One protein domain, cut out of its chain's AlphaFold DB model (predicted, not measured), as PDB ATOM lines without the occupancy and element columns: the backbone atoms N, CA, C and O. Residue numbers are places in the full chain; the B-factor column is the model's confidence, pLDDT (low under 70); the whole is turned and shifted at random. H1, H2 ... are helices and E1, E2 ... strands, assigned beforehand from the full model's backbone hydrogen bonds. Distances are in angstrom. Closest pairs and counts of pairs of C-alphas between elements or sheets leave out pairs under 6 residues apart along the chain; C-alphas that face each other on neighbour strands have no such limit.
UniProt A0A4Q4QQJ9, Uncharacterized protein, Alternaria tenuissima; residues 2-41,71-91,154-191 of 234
ATOM      1  N   ALA A   2     434.179 419.776 412.645       54.56
ATOM      2  CA  ALA A   2     433.556 419.042 411.543       54.56
ATOM      3  C   ALA A   2     434.600 418.769 410.447       54.56
ATOM      4  O   ALA A   2     435.458 419.622 410.205       54.56
ATOM      5  N   ASN A   3     434.535 417.595 409.816       71.50
ATOM      6  CA  ASN A   3     435.437 417.187 408.737       71.50
ATOM      7  C   ASN A   3     435.251 418.119 407.532       71.50
ATOM      8  O   ASN A   3     434.418 417.876 406.669       71.50
ATOM      9  N   THR A   4     435.998 419.221 407.502       85.25
ATOM     10  CA  THR A   4     435.949 420.179 406.398       85.25
ATOM     11  C   THR A   4     436.816 419.658 405.267       85.25
ATOM     12  O   THR A   4     437.961 419.248 405.469       85.25
ATOM     13  N   LEU A   5     436.254 419.663 404.075       88.75
ATOM     14  CA  LEU A   5     436.856 419.157 402.868       88.75
ATOM     15  C   LEU A   5     437.200 420.320 401.948       88.75
ATOM     16  O   LEU A   5     436.355 421.173 401.685       88.75
ATOM     17  N   THR A   6     438.422 420.326 401.435       87.69
ATOM     18  CA  THR A   6     438.866 421.266 400.408       87.69
ATOM     19  C   THR A   6     439.142 420.495 399.134       87.69
ATOM     20  O   THR A   6     439.893 419.521 399.147       87.69
ATOM     21  N   ILE A   7     438.525 420.919 398.040       89.56
ATOM     22  CA  ILE A   7     438.668 420.319 396.719       89.56
ATOM     23  C   ILE A   7     439.263 421.374 395.792       89.56
ATOM     24  O   ILE A   7     438.706 422.461 395.660       89.56
ATOM     25  N   GLY A   8     440.385 421.075 395.141       88.00
ATOM     26  CA  GLY A   8     440.914 421.939 394.086       88.00
ATOM     27  C   GLY A   8     440.004 421.890 392.857       88.00
ATOM     28  O   GLY A   8     439.776 420.814 392.312       88.00
ATOM     29  N   ALA A   9     439.493 423.031 392.394       83.69
ATOM     30  CA  ALA A   9     438.539 423.057 391.280       83.69
ATOM     31  C   ALA A   9     439.176 422.665 389.936       83.69
ATOM     32  O   ALA A   9     438.510 422.092 389.080       83.69
ATOM     33  N   SER A  10     440.468 422.950 389.749       81.19
ATOM     34  CA  SER A  10     441.209 422.593 388.532       81.19
ATOM     35  C   SER A  10     441.825 421.195 388.582       81.19
ATOM     36  O   SER A  10     442.012 420.573 387.543       81.19
ATOM     37  N   THR A  11     442.185 420.713 389.773       82.38
ATOM     38  CA  THR A  11     442.898 419.439 389.959       82.38
ATOM     39  C   THR A  11     441.979 418.295 390.375       82.38
ATOM     40  O   THR A  11     442.381 417.138 390.297       82.38
ATOM     41  N   GLY A  12     440.775 418.597 390.873       82.81
ATOM     42  CA  GLY A  12     439.877 417.626 391.503       82.81
ATOM     43  C   GLY A  12     440.442 417.016 392.789       82.81
ATOM     44  O   GLY A  12     439.864 416.082 393.338       82.81
ATOM     45  N   HIS A  13     441.586 417.507 393.275       84.62
ATOM     46  CA  HIS A  13     442.271 416.906 394.404       84.62
ATOM     47  C   HIS A  13     441.555 417.270 395.702       84.62
ATOM     48  O   HIS A  13     441.392 418.443 396.033       84.62
ATOM     49  N   GLN A  14     441.138 416.242 396.432       86.62
ATOM     50  CA  GLN A  14     440.380 416.360 397.667       86.62
ATOM     51  C   GLN A  14     441.305 416.189 398.874       86.62
ATOM     52  O   GLN A  14     442.027 415.198 398.987       86.62
ATOM     53  N   ARG A  15     441.256 417.141 399.807       85.06
ATOM     54  CA  ARG A  15     441.999 417.103 401.070       85.06
ATOM     55  C   ARG A  15     441.079 417.375 402.244       85.06
ATOM     56  O   ARG A  15     440.190 418.221 402.176       85.06
ATOM     57  N   MET A  16     441.325 416.673 403.343       86.88
ATOM     58  CA  MET A  16     440.707 417.018 404.614       86.88
ATOM     59  C   MET A  16     441.495 418.162 405.249       86.88
ATOM     60  O   MET A  16     442.720 418.095 405.367       86.88
ATOM     61  N   THR A  17     440.784 419.217 405.618       84.31
ATOM     62  CA  THR A  17     441.364 420.424 406.194       84.31
ATOM     63  C   THR A  17     441.745 420.199 407.648       84.31
ATOM     64  O   THR A  17     440.924 419.755 408.450       84.31
ATOM     65  N   THR A  18     442.963 420.588 408.010       82.94
ATOM     66  CA  THR A  18     443.419 420.685 409.410       82.94
ATOM     67  C   THR A  18     443.432 422.132 409.914       82.94
ATOM     68  O   THR A  18     443.552 422.372 411.114       82.94
ATOM     69  N   SER A  19     443.281 423.107 409.012       85.25
ATOM     70  CA  SER A  19     443.228 424.527 409.354       85.25
ATOM     71  C   SER A  19     441.972 424.895 410.136       85.25
ATOM     72  O   SER A  19     440.844 424.801 409.642       85.25
ATOM     73  N   TRP A  20     442.186 425.411 411.346       85.50
ATOM     74  CA  TRP A  20     441.118 425.954 412.180       85.50
ATOM     75  C   TRP A  20     440.407 427.141 411.516       85.50
ATOM     76  O   TRP A  20     439.190 427.257 411.623       85.50
ATOM     77  N   VAL A  21     441.148 427.999 410.804       86.69
ATOM     78  CA  VAL A  21     440.598 429.210 410.169       86.69
ATOM     79  C   VAL A  21     439.571 428.842 409.107       86.69
ATOM     80  O   VAL A  21     438.475 429.393 409.093       86.69
ATOM     81  N   LEU A  22     439.899 427.875 408.250       87.94
ATOM     82  CA  LEU A  22     439.017 427.462 407.163       87.94
ATOM     83  C   LEU A  22     437.773 426.732 407.691       87.94
ATOM     84  O   LEU A  22     436.670 426.956 407.203       87.94
ATOM     85  N   GLY A  23     437.934 425.920 408.741       88.06
ATOM     86  CA  GLY A  23     436.802 425.300 409.429       88.06
ATOM     87  C   GLY A  23     435.894 426.321 410.126       88.06
ATOM     88  O   GLY A  23     434.676 426.156 410.130       88.06
ATOM     89  N   ARG A  24     436.464 427.392 410.698       88.50
ATOM     90  CA  ARG A  24     435.691 428.489 411.298       88.50
ATOM     91  C   ARG A  24     434.945 429.290 410.233       88.50
ATOM     92  O   ARG A  24     433.762 429.529 410.428       88.50
ATOM     93  N   LEU A  25     435.605 429.612 409.119       88.69
ATOM     94  CA  LEU A  25     434.996 430.287 407.972       88.69
ATOM     95  C   LEU A  25     433.796 429.501 407.438       88.69
ATOM     96  O   LEU A  25     432.717 430.068 407.317       88.69
ATOM     97  N   LEU A  26     433.965 428.200 407.168       89.12
ATOM     98  CA  LEU A  26     432.863 427.363 406.687       89.12
ATOM     99  C   LEU A  26     431.713 427.332 407.698       89.12
ATOM    100  O   LEU A  26     430.567 427.477 407.307       89.12
ATOM    101  N   ARG A  27     432.012 427.192 408.996       88.00
ATOM    102  CA  ARG A  27     430.981 427.203 410.042       88.00
ATOM    103  C   ARG A  27     430.223 428.530 410.107       88.00
ATOM    104  O   ARG A  27     429.026 428.518 410.350       88.00
ATOM    105  N   ASP A  28     430.919 429.653 409.959       89.69
ATOM    106  CA  ASP A  28     430.292 430.977 409.999       89.69
ATOM    107  C   ASP A  28     429.418 431.222 408.769       89.69
ATOM    108  O   ASP A  28     428.323 431.759 408.909       89.69
ATOM    109  N   LEU A  29     429.855 430.761 407.594       88.19
ATOM    110  CA  LEU A  29     429.048 430.791 406.376       88.19
ATOM    111  C   LEU A  29     427.834 429.864 406.475       88.19
ATOM    112  O   LEU A  29     426.730 430.316 406.204       88.19
ATOM    113  N   ASP A  30     428.017 428.616 406.916       86.50
ATOM    114  CA  ASP A  30     426.919 427.664 407.133       86.50
ATOM    115  C   ASP A  30     425.863 428.265 408.072       86.50
ATOM    116  O   ASP A  30     424.689 428.272 407.736       86.50
ATOM    117  N   ASN A  31     426.276 428.852 409.202       86.75
ATOM    118  CA  ASN A  31     425.350 429.504 410.131       86.75
ATOM    119  C   ASN A  31     424.632 430.711 409.504       86.75
ATOM    120  O   ASN A  31     423.479 430.973 409.825       86.75
ATOM    121  N   CYS A  32     425.322 431.481 408.657       86.50
ATOM    122  CA  CYS A  32     424.721 432.615 407.962       86.50
ATOM    123  C   CYS A  32     423.638 432.141 406.988       86.50
ATOM    124  O   CYS A  32     422.539 432.685 406.995       86.50
ATOM    125  N   TYR A  33     423.929 431.095 406.213       82.56
ATOM    126  CA  TYR A  33     422.965 430.505 405.292       82.56
ATOM    127  C   TYR A  33     421.807 429.835 406.025       82.56
ATOM    128  O   TYR A  33     420.666 430.043 405.640       82.56
ATOM    129  N   ASP A  34     422.066 429.105 407.111       81.94
ATOM    130  CA  ASP A  34     421.005 428.499 407.921       81.94
ATOM    131  C   ASP A  34     420.031 429.574 408.451       81.94
ATOM    132  O   ASP A  34     418.822 429.356 408.426       81.94
ATOM    133  N   ASN A  35     420.535 430.754 408.843       84.19
ATOM    134  CA  ASN A  35     419.696 431.888 409.253       84.19
ATOM    135  C   ASN A  35     418.915 432.509 408.080       84.19
ATOM    136  O   ASN A  35     417.752 432.859 408.242       84.19
ATOM    137  N   GLU A  36     419.532 432.662 406.902       81.00
ATOM    138  CA  GLU A  36     418.829 433.136 405.694       81.00
ATOM    139  C   GLU A  36     417.722 432.161 405.254       81.00
ATOM    140  O   GLU A  36     416.739 432.567 404.637       81.00
ATOM    141  N   MET A  37     417.872 430.877 405.586       71.31
ATOM    142  CA  MET A  37     416.969 429.798 405.195       71.31
ATOM    143  C   MET A  37     415.799 429.562 406.157       71.31
ATOM    144  O   MET A  37     414.927 428.759 405.820       71.31
ATOM    145  N   GLU A  38     415.732 430.230 407.316       74.25
ATOM    146  CA  GLU A  38     414.628 430.033 408.274       74.25
ATOM    147  C   GLU A  38     413.247 430.305 407.644       74.25
ATOM    148  O   GLU A  38     412.269 429.638 407.990       74.25
ATOM    149  N   ASP A  39     413.188 431.211 406.662       75.25
ATOM    150  CA  ASP A  39     411.956 431.640 405.990       75.25
ATOM    151  C   ASP A  39     411.733 430.998 404.605       75.25
ATOM    152  O   ASP A  39     410.768 431.318 403.901       75.25
ATOM    153  N   GLU A  40     412.611 430.095 404.162       70.94
ATOM    154  CA  GLU A  40     412.520 429.525 402.820       70.94
ATOM    155  C   GLU A  40     411.521 428.364 402.710       70.94
ATOM    156  O   GLU A  40     411.417 427.474 403.557       70.94
ATOM    157  N   GLN A  41     410.793 428.321 401.590       67.25
ATOM    158  CA  GLN A  41     409.842 427.245 401.322       67.25
ATOM    159  C   GLN A  41     410.559 425.923 401.004       67.25
ATOM    160  O   GLN A  41     411.501 425.861 400.206       67.25
ATOM    161  N   TRP A  71     413.439 418.117 400.983       60.22
ATOM    162  CA  TRP A  71     414.399 418.007 399.905       60.22
ATOM    163  C   TRP A  71     414.954 419.405 399.690       60.22
ATOM    164  O   TRP A  71     414.201 420.360 399.524       60.22
ATOM    165  N   GLU A  72     416.267 419.522 399.771       66.12
ATOM    166  CA  GLU A  72     416.974 420.784 399.640       66.12
ATOM    167  C   GLU A  72     418.085 420.552 398.621       66.12
ATOM    168  O   GLU A  72     418.873 419.608 398.748       66.12
ATOM    169  N   ALA A  73     418.082 421.354 397.557       74.69
ATOM    170  CA  ALA A  73     419.069 421.261 396.491       74.69
ATOM    171  C   ALA A  73     420.457 421.693 396.994       74.69
ATOM    172  O   ALA A  73     420.567 422.531 397.889       74.69
ATOM    173  N   LEU A  74     421.518 421.140 396.395       83.50
ATOM    174  CA  LEU A  74     422.889 421.577 396.666       83.50
ATOM    175  C   LEU A  74     423.055 423.038 396.238       83.50
ATOM    176  O   LEU A  74     422.839 423.374 395.073       83.50
ATOM    177  N   ARG A  75     423.495 423.883 397.166       83.44
ATOM    178  CA  ARG A  75     423.780 425.295 396.919       83.44
ATOM    179  C   ARG A  75     425.264 425.516 396.740       83.44
ATOM    180  O   ARG A  75     426.085 424.942 397.458       83.44
ATOM    181  N   ILE A  76     425.590 426.365 395.775       88.06
ATOM    182  CA  ILE A  76     426.963 426.708 395.438       88.06
ATOM    183  C   ILE A  76     427.112 428.217 395.556       88.06
ATOM    184  O   ILE A  76     426.582 428.963 394.735       88.06
ATOM    185  N   SER A  77     427.858 428.655 396.563       89.38
ATOM    186  CA  SER A  77     428.180 430.067 396.759       89.38
ATOM    187  C   SER A  77     429.546 430.350 396.160       89.38
ATOM    188  O   SER A  77     430.522 429.687 396.511       89.38
ATOM    189  N   VAL A  78     429.623 431.314 395.243       91.12
ATOM    190  CA  VAL A  78     430.862 431.659 394.538       91.12
ATOM    191  C   VAL A  78     431.404 432.974 395.078       91.12
ATOM    192  O   VAL A  78     430.762 434.011 394.955       91.12
ATOM    193  N   PHE A  79     432.605 432.926 395.644       89.69
ATOM    194  CA  PHE A  79     433.329 434.074 396.171       89.69
ATOM    195  C   PHE A  79     434.540 434.393 395.296       89.69
ATOM    196  O   PHE A  79     435.204 433.495 394.772       89.69
ATOM    197  N   GLU A  80     434.848 435.678 395.175       86.31
ATOM    198  CA  GLU A  80     436.015 436.200 394.465       86.31
ATOM    199  C   GLU A  80     436.832 437.081 395.414       86.31
ATOM    200  O   GLU A  80     436.280 437.731 396.303       86.31
ATOM    201  N   PHE A  81     438.157 437.080 395.257       83.12
ATOM    202  CA  PHE A  81     439.014 438.004 395.997       83.12
ATOM    203  C   PHE A  81     438.880 439.420 395.428       83.12
ATOM    204  O   PHE A  81     438.892 439.604 394.213       83.12
ATOM    205  N   GLU A  82     438.795 440.411 396.314       80.44
ATOM    206  CA  GLU A  82     438.783 441.826 395.942       80.44
ATOM    207  C   GLU A  82     440.157 442.280 395.423       80.44
ATOM    208  O   GLU A  82     441.189 441.941 396.002       80.44
ATOM    209  N   ASP A  83     440.166 443.072 394.346       73.50
ATOM    210  CA  ASP A  83     441.391 443.498 393.650       73.50
ATOM    211  C   ASP A  83     442.210 444.545 394.403       73.50
ATOM    212  O   ASP A  83     443.433 444.598 394.259       73.50
ATOM    213  N   ASN A  84     441.545 445.365 395.215       73.56
ATOM    214  CA  ASN A  84     442.179 446.370 396.053       73.56
ATOM    215  C   ASN A  84     441.674 446.227 397.494       73.56
ATOM    216  O   ASN A  84     440.754 446.940 397.899       73.56
ATOM    217  N   PRO A  85     442.219 445.271 398.262       69.44
ATOM    218  CA  PRO A  85     441.704 444.987 399.585       69.44
ATOM    219  C   PRO A  85     442.012 446.152 400.533       69.44
ATOM    220  O   PRO A  85     443.159 446.580 400.662       69.44
ATOM    221  N   SER A  86     440.999 446.609 401.272       63.56
ATOM    222  CA  SER A  86     441.170 447.645 402.309       63.56
ATOM    223  C   SER A  86     442.138 447.216 403.430       63.56
ATOM    224  O   SER A  86     442.727 448.061 404.102       63.56
ATOM    225  N   CYS A  87     442.344 445.903 403.610       65.62
ATOM    226  CA  CYS A  87     443.258 445.313 404.589       65.62
ATOM    227  C   CYS A  87     444.117 444.208 403.956       65.62
ATOM    228  O   CYS A  87     443.612 443.342 403.243       65.62
ATOM    229  N   SER A  88     445.414 444.168 404.285       73.19
ATOM    230  CA  SER A  88     446.300 443.077 403.856       73.19
ATOM    231  C   SER A  88     445.760 441.720 404.320       73.19
ATOM    232  O   SER A  88     445.504 441.512 405.506       73.19
ATOM    233  N   HIS A  89     445.701 440.748 403.411       74.44
ATOM    234  CA  HIS A  89     445.232 439.404 403.737       74.44
ATOM    235  C   HIS A  89     446.047 438.758 404.877       74.44
ATOM    236  O   HIS A  89     447.283 438.858 404.944       74.44
ATOM    237  N   GLY A  90     445.346 438.086 405.795       70.31
ATOM    238  CA  GLY A  90     445.928 437.468 406.991       70.31
ATOM    239  C   GLY A  90     446.257 438.451 408.124       70.31
ATOM    240  O   GLY A  90     447.002 438.096 409.040       70.31
ATOM    241  N   VAL A  91     445.742 439.682 408.064       78.19
ATOM    242  CA  VAL A  91     445.699 440.612 409.198       78.19
ATOM    243  C   VAL A  91     444.238 440.728 409.641       78.19
ATOM    244  O   VAL A  91     443.393 441.024 408.797       78.19
ATOM    245  N   LYS A 154     450.497 435.347 397.715       77.25
ATOM    246  CA  LYS A 154     450.670 435.758 396.307       77.25
ATOM    247  C   LYS A 154     449.518 435.268 395.415       77.25
ATOM    248  O   LYS A 154     449.682 435.173 394.198       77.25
ATOM    249  N   GLY A 155     448.373 434.949 396.013       73.44
ATOM    250  CA  GLY A 155     447.269 434.256 395.364       73.44
ATOM    251  C   GLY A 155     447.425 432.738 395.364       73.44
ATOM    252  O   GLY A 155     448.453 432.203 395.784       73.44
ATOM    253  N   GLY A 156     446.380 432.055 394.902       76.94
ATOM    254  CA  GLY A 156     446.284 430.597 394.926       76.94
ATOM    255  C   GLY A 156     445.287 430.046 393.914       76.94
ATOM    256  O   GLY A 156     444.719 430.787 393.106       76.94
ATOM    257  N   ALA A 157     445.104 428.728 393.949       81.81
ATOM    258  CA  ALA A 157     444.159 428.019 393.096       81.81
ATOM    259  C   ALA A 157     442.698 428.290 393.498       81.81
ATOM    260  O   ALA A 157     442.402 428.647 394.638       81.81
ATOM    261  N   THR A 158     441.773 428.088 392.555       87.38
ATOM    262  CA  THR A 158     440.339 428.032 392.861       87.38
ATOM    263  C   THR A 158     440.054 426.779 393.667       87.38
ATOM    264  O   THR A 158     440.364 425.669 393.223       87.38
ATOM    265  N   ILE A 159     439.442 426.956 394.833       90.44
ATOM    266  CA  ILE A 159     439.122 425.856 395.733       90.44
ATOM    267  C   ILE A 159     437.638 425.839 396.077       90.44
ATOM    268  O   ILE A 159     436.989 426.879 396.157       90.44
ATOM    269  N   THR A 160     437.120 424.648 396.331       91.12
ATOM    270  CA  THR A 160     435.776 424.421 396.849       91.12
ATOM    271  C   THR A 160     435.884 423.866 398.259       91.12
ATOM    272  O   THR A 160     436.586 422.882 398.488       91.12
ATOM    273  N   ILE A 161     435.195 424.485 399.208       90.94
ATOM    274  CA  ILE A 161     435.147 424.087 400.611       90.94
ATOM    275  C   ILE A 161     433.750 423.547 400.905       90.94
ATOM    276  O   ILE A 161     432.748 424.166 400.551       90.94
ATOM    277  N   THR A 162     433.672 422.392 401.555       90.50
ATOM    278  CA  THR A 162     432.399 421.787 401.966       90.50
ATOM    279  C   THR A 162     432.581 420.937 403.221       90.50
ATOM    280  O   THR A 162     433.693 420.538 403.562       90.50
ATOM    281  N   LYS A 163     431.491 420.633 403.926       85.50
ATOM    282  CA  LYS A 163     431.487 419.787 405.134       85.50
ATOM    283  C   LYS A 163     431.569 418.280 404.818       85.50
ATOM    284  O   LYS A 163     431.617 417.459 405.730       85.50
ATOM    285  N   GLY A 164     431.581 417.917 403.532       78.94
ATOM    286  CA  GLY A 164     431.633 416.536 403.049       78.94
ATOM    287  C   GLY A 164     430.257 415.980 402.669       78.94
ATOM    288  O   GLY A 164     429.325 416.730 402.384       78.94
ATOM    289  N   ASN A 165     430.131 414.652 402.637       74.62
ATOM    290  CA  ASN A 165     428.911 413.979 402.179       74.62
ATOM    291  C   ASN A 165     427.689 414.365 403.025       74.62
ATOM    292  O   ASN A 165     427.737 414.328 404.254       74.62
ATOM    293  N   GLY A 166     426.585 414.707 402.355       71.50
ATOM    294  CA  GLY A 166     425.350 415.167 402.999       71.50
ATOM    295  C   GLY A 166     425.347 416.652 403.375       71.50
ATOM    296  O   GLY A 166     424.365 417.124 403.943       71.50
ATOM    297  N   SER A 167     426.413 417.395 403.056       76.56
ATOM    298  CA  SER A 167     426.395 418.855 403.121       76.56
ATOM    299  C   SER A 167     425.519 419.428 402.008       76.56
ATOM    300  O   SER A 167     425.587 418.988 400.862       76.56
ATOM    301  N   ARG A 168     424.693 420.412 402.365       79.44
ATOM    302  CA  ARG A 168     423.791 421.127 401.450       79.44
ATOM    303  C   ARG A 168     424.458 422.340 400.797       79.44
ATOM    304  O   ARG A 168     423.927 422.877 399.830       79.44
ATOM    305  N   HIS A 169     425.635 422.727 401.291       86.00
ATOM    306  CA  HIS A 169     426.346 423.937 400.901       86.00
ATOM    307  C   HIS A 169     427.776 423.612 400.452       86.00
ATOM    308  O   HIS A 169     428.528 422.877 401.104       86.00
ATOM    309  N   ALA A 170     428.156 424.175 399.311       89.31
ATOM    310  CA  ALA A 170     429.517 424.169 398.808       89.31
ATOM    311  C   ALA A 170     429.951 425.608 398.522       89.31
ATOM    312  O   ALA A 170     429.301 426.342 397.781       89.31
ATOM    313  N   VAL A 171     431.070 426.008 399.109       91.19
ATOM    314  CA  VAL A 171     431.628 427.352 398.971       91.19
ATOM    315  C   VAL A 171     432.774 427.283 397.974       91.19
ATOM    316  O   VAL A 171     433.804 426.680 398.259       91.19
ATOM    317  N   VAL A 172     432.612 427.883 396.802       91.62
ATOM    318  CA  VAL A 172     433.652 427.972 395.774       91.62
ATOM    319  C   VAL A 172     434.333 429.325 395.896       91.62
ATOM    320  O   VAL A 172     433.700 430.358 395.732       91.62
ATOM    321  N   ILE A 173     435.635 429.330 396.145       91.06
ATOM    322  CA  ILE A 173     436.446 430.544 396.196       91.06
ATOM    323  C   ILE A 173     437.337 430.553 394.961       91.06
ATOM    324  O   ILE A 173     438.235 429.718 394.818       91.06
ATOM    325  N   LYS A 174     437.076 431.493 394.054       88.50
ATOM    326  CA  LYS A 174     437.863 431.700 392.839       88.50
ATOM    327  C   LYS A 174     439.220 432.286 393.198       88.50
ATOM    328  O   LYS A 174     439.323 433.380 393.749       88.50
ATOM    329  N   GLY A 175     440.266 431.540 392.865       82.19
ATOM    330  CA  GLY A 175     441.639 431.986 393.032       82.19
ATOM    331  C   GLY A 175     442.019 432.994 391.950       82.19
ATOM    332  O   GLY A 175     441.683 432.813 390.777       82.19
ATOM    333  N   LYS A 176     442.752 434.045 392.328       80.69
ATOM    334  CA  LYS A 176     443.343 435.018 391.402       80.69
ATOM    335  C   LYS A 176     444.859 435.030 391.583       80.69
ATOM    336  O   LYS A 176     445.367 434.911 392.694       80.69
ATOM    337  N   LYS A 177     445.613 435.151 390.487       77.44
ATOM    338  CA  LYS A 177     447.081 435.258 390.553       77.44
ATOM    339  C   LYS A 177     447.470 436.642 391.077       77.44
ATOM    340  O   LYS A 177     447.013 437.643 390.536       77.44
ATOM    341  N   GLY A 178     448.334 436.689 392.089       73.69
ATOM    342  CA  GLY A 178     448.868 437.930 392.658       73.69
ATOM    343  C   GLY A 178     448.056 438.526 393.812       73.69
ATOM    344  O   GLY A 178     448.582 439.393 394.503       73.69
ATOM    345  N   VAL A 179     446.834 438.044 394.066       79.31
ATOM    346  CA  VAL A 179     445.937 438.554 395.117       79.31
ATOM    347  C   VAL A 179     445.328 437.381 395.884       79.31
ATOM    348  O   VAL A 179     444.924 436.389 395.284       79.31
ATOM    349  N   GLY A 180     445.261 437.489 397.211       79.69
ATOM    350  CA  GLY A 180     444.670 436.468 398.078       79.69
ATOM    351  C   GLY A 180     445.663 435.478 398.698       79.69
ATOM    352  O   GLY A 180     446.867 435.467 398.428       79.69
ATOM    353  N   LEU A 181     445.128 434.655 399.597       84.69
ATOM    354  CA  LEU A 181     445.848 433.588 400.293       84.69
ATOM    355  C   LEU A 181     445.723 432.293 399.494       84.69
ATOM    356  O   LEU A 181     444.643 431.990 398.989       84.69
ATOM    357  N   ASP A 182     446.791 431.499 399.428       86.62
ATOM    358  CA  ASP A 182     446.689 430.145 398.887       86.62
ATOM    359  C   ASP A 182     445.952 429.240 399.880       86.62
ATOM    360  O   ASP A 182     446.516 428.748 400.866       86.62
ATOM    361  N   LEU A 183     444.653 429.074 399.639       86.38
ATOM    362  CA  LEU A 183     443.767 428.334 400.522       86.38
ATOM    363  C   LEU A 183     443.986 426.817 400.446       86.38
ATOM    364  O   LEU A 183     443.685 426.126 401.418       86.38
ATOM    365  N   GLU A 184     444.544 426.292 399.348       85.62
ATOM    366  CA  GLU A 184     444.888 424.868 399.242       85.62
ATOM    367  C   GLU A 184     446.049 424.529 400.185       85.62
ATOM    368  O   GLU A 184     446.003 423.537 400.921       85.62
ATOM    369  N   ILE A 185     447.070 425.391 400.215       84.81
ATOM    370  CA  ILE A 185     448.196 425.262 401.148       84.81
ATOM    371  C   ILE A 185     447.733 425.541 402.580       84.81
ATOM    372  O   ILE A 185     448.107 424.812 403.500       84.81
ATOM    373  N   LEU A 186     446.872 426.548 402.779       86.69
ATOM    374  CA  LEU A 186     446.303 426.848 404.093       86.69
ATOM    375  C   LEU A 186     445.533 425.647 404.658       86.69
ATOM    376  O   LEU A 186     445.685 425.345 405.840       86.69
ATOM    377  N   ALA A 187     444.748 424.944 403.835       84.50
ATOM    378  CA  ALA A 187     443.950 423.789 404.250       84.50
ATOM    379  C   ALA A 187     444.802 422.635 404.804       84.50
ATOM    380  O   ALA A 187     444.348 421.911 405.695       84.50
ATOM    381  N   GLN A 188     446.038 422.482 404.318       80.38
ATOM    382  CA  GLN A 188     446.949 421.425 404.756       80.38
ATOM    383  C   GLN A 188     447.444 421.615 406.198       80.38
ATOM    384  O   GLN A 188     447.772 420.626 406.858       80.38
ATOM    385  N   GLY A 189     447.454 422.859 406.688       67.25
ATOM    386  CA  GLY A 189     447.890 423.215 408.036       67.25
ATOM    387  C   GLY A 189     449.404 423.088 408.256       67.25
ATOM    388  O   GLY A 189     450.068 422.183 407.755       67.25
ATOM    389  N   THR A 190     449.931 424.057 409.005       58.28
ATOM    390  CA  THR A 190     451.199 424.165 409.757       58.28
ATOM    391  C   THR A 190     452.348 423.176 409.487       58.28
ATOM    392  O   THR A 190     453.001 422.715 410.419       58.28
ATOM    393  N   ARG A 191     452.682 422.871 408.230       54.75
ATOM    394  CA  ARG A 191     453.968 422.228 407.882       54.75
ATOM    395  C   ARG A 191     455.034 423.211 407.403       54.75
ATOM    396  O   ARG A 191     456.171 422.808 407.190       54.75
TER     397      ARG A 191
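AT A GLANCE: This is residues 2 to 41, 71 to 91 and 154 to 191 of the 234 residues of an uncharacterized protein of Alternaria tenuissima (UniProt A0A4Q4QQJ9). A twisted sheet of five strands has two helices over one face and no named helix over the other: the long H1 runs slantwise past E4 and E5, and the short H2 covers E1. Residues 35 to 40, at the end of H1 and beyond, stick out. The printed part has 99 residues, under half of them in named elements, in the order E1, E2, H1, E3, E4, E5, H2; the class is mixed, helices and strands. The mixed sheet runs E2, E1, E4, E5, E3. The whole is compact, with a radius of gyration of the C-alphas of 13.9 A and spans of 42 by 29 by 24 A.

HOW THE PARTS SIT: E5, residues 169 to 174, and the edge strand E3, residues 75 to 80, are parallel, with N 79 and O 172 at 2.8 A. E4, residues 159 to 162, forms an antiparallel hairpin with E5, with N 161 and O 171 at 2.8 A. E1, residues 5 to 8, is antiparallel to E4, with N 7 and O 160 at 2.8 A. E2, residues 14 to 16, forms a hairpin with E1, with N 6 and O 15 at 2.8 A. H1, residues 20 to 36, is on the sheet at a height of 10.1 A; its closest C-alphas to E4 are those of Leu 26 and Ile 161, 7.3 A. H2, residues 183 to 188, is on the same face, making two layers, helices on one face of a sheet. H1 and H2 are close but not clearly touching, Leu 22 to Ala 187 being 6.8 A between C-alphas. Every O i to N i+4 pair is within hydrogen-bond range in H1, and 1 of 2 in H2.

IN THESE COORDINATES: E1 begins at C-alpha 5 (436.856, 419.157, 402.868). H1 is 24.3 A long, E3 16.6 A and E5 16.1 A. H2 ends at C-alpha 188 (446.949, 421.425, 404.756).

THE WHOLE: The C-alphas of Gln 41 and Arg 191 are the farthest apart, 44.9 A. Residues 42 to 70 and 92 to 153 are not printed, with 10.4 A and 14.6 A between C-alphas across these cuts. Of the links printed whole, none is long. Mean pLDDT of the printed part is 81.2; residues 2, 41, 71 to 72, 85 to 87 and 189 to 191 are under 70.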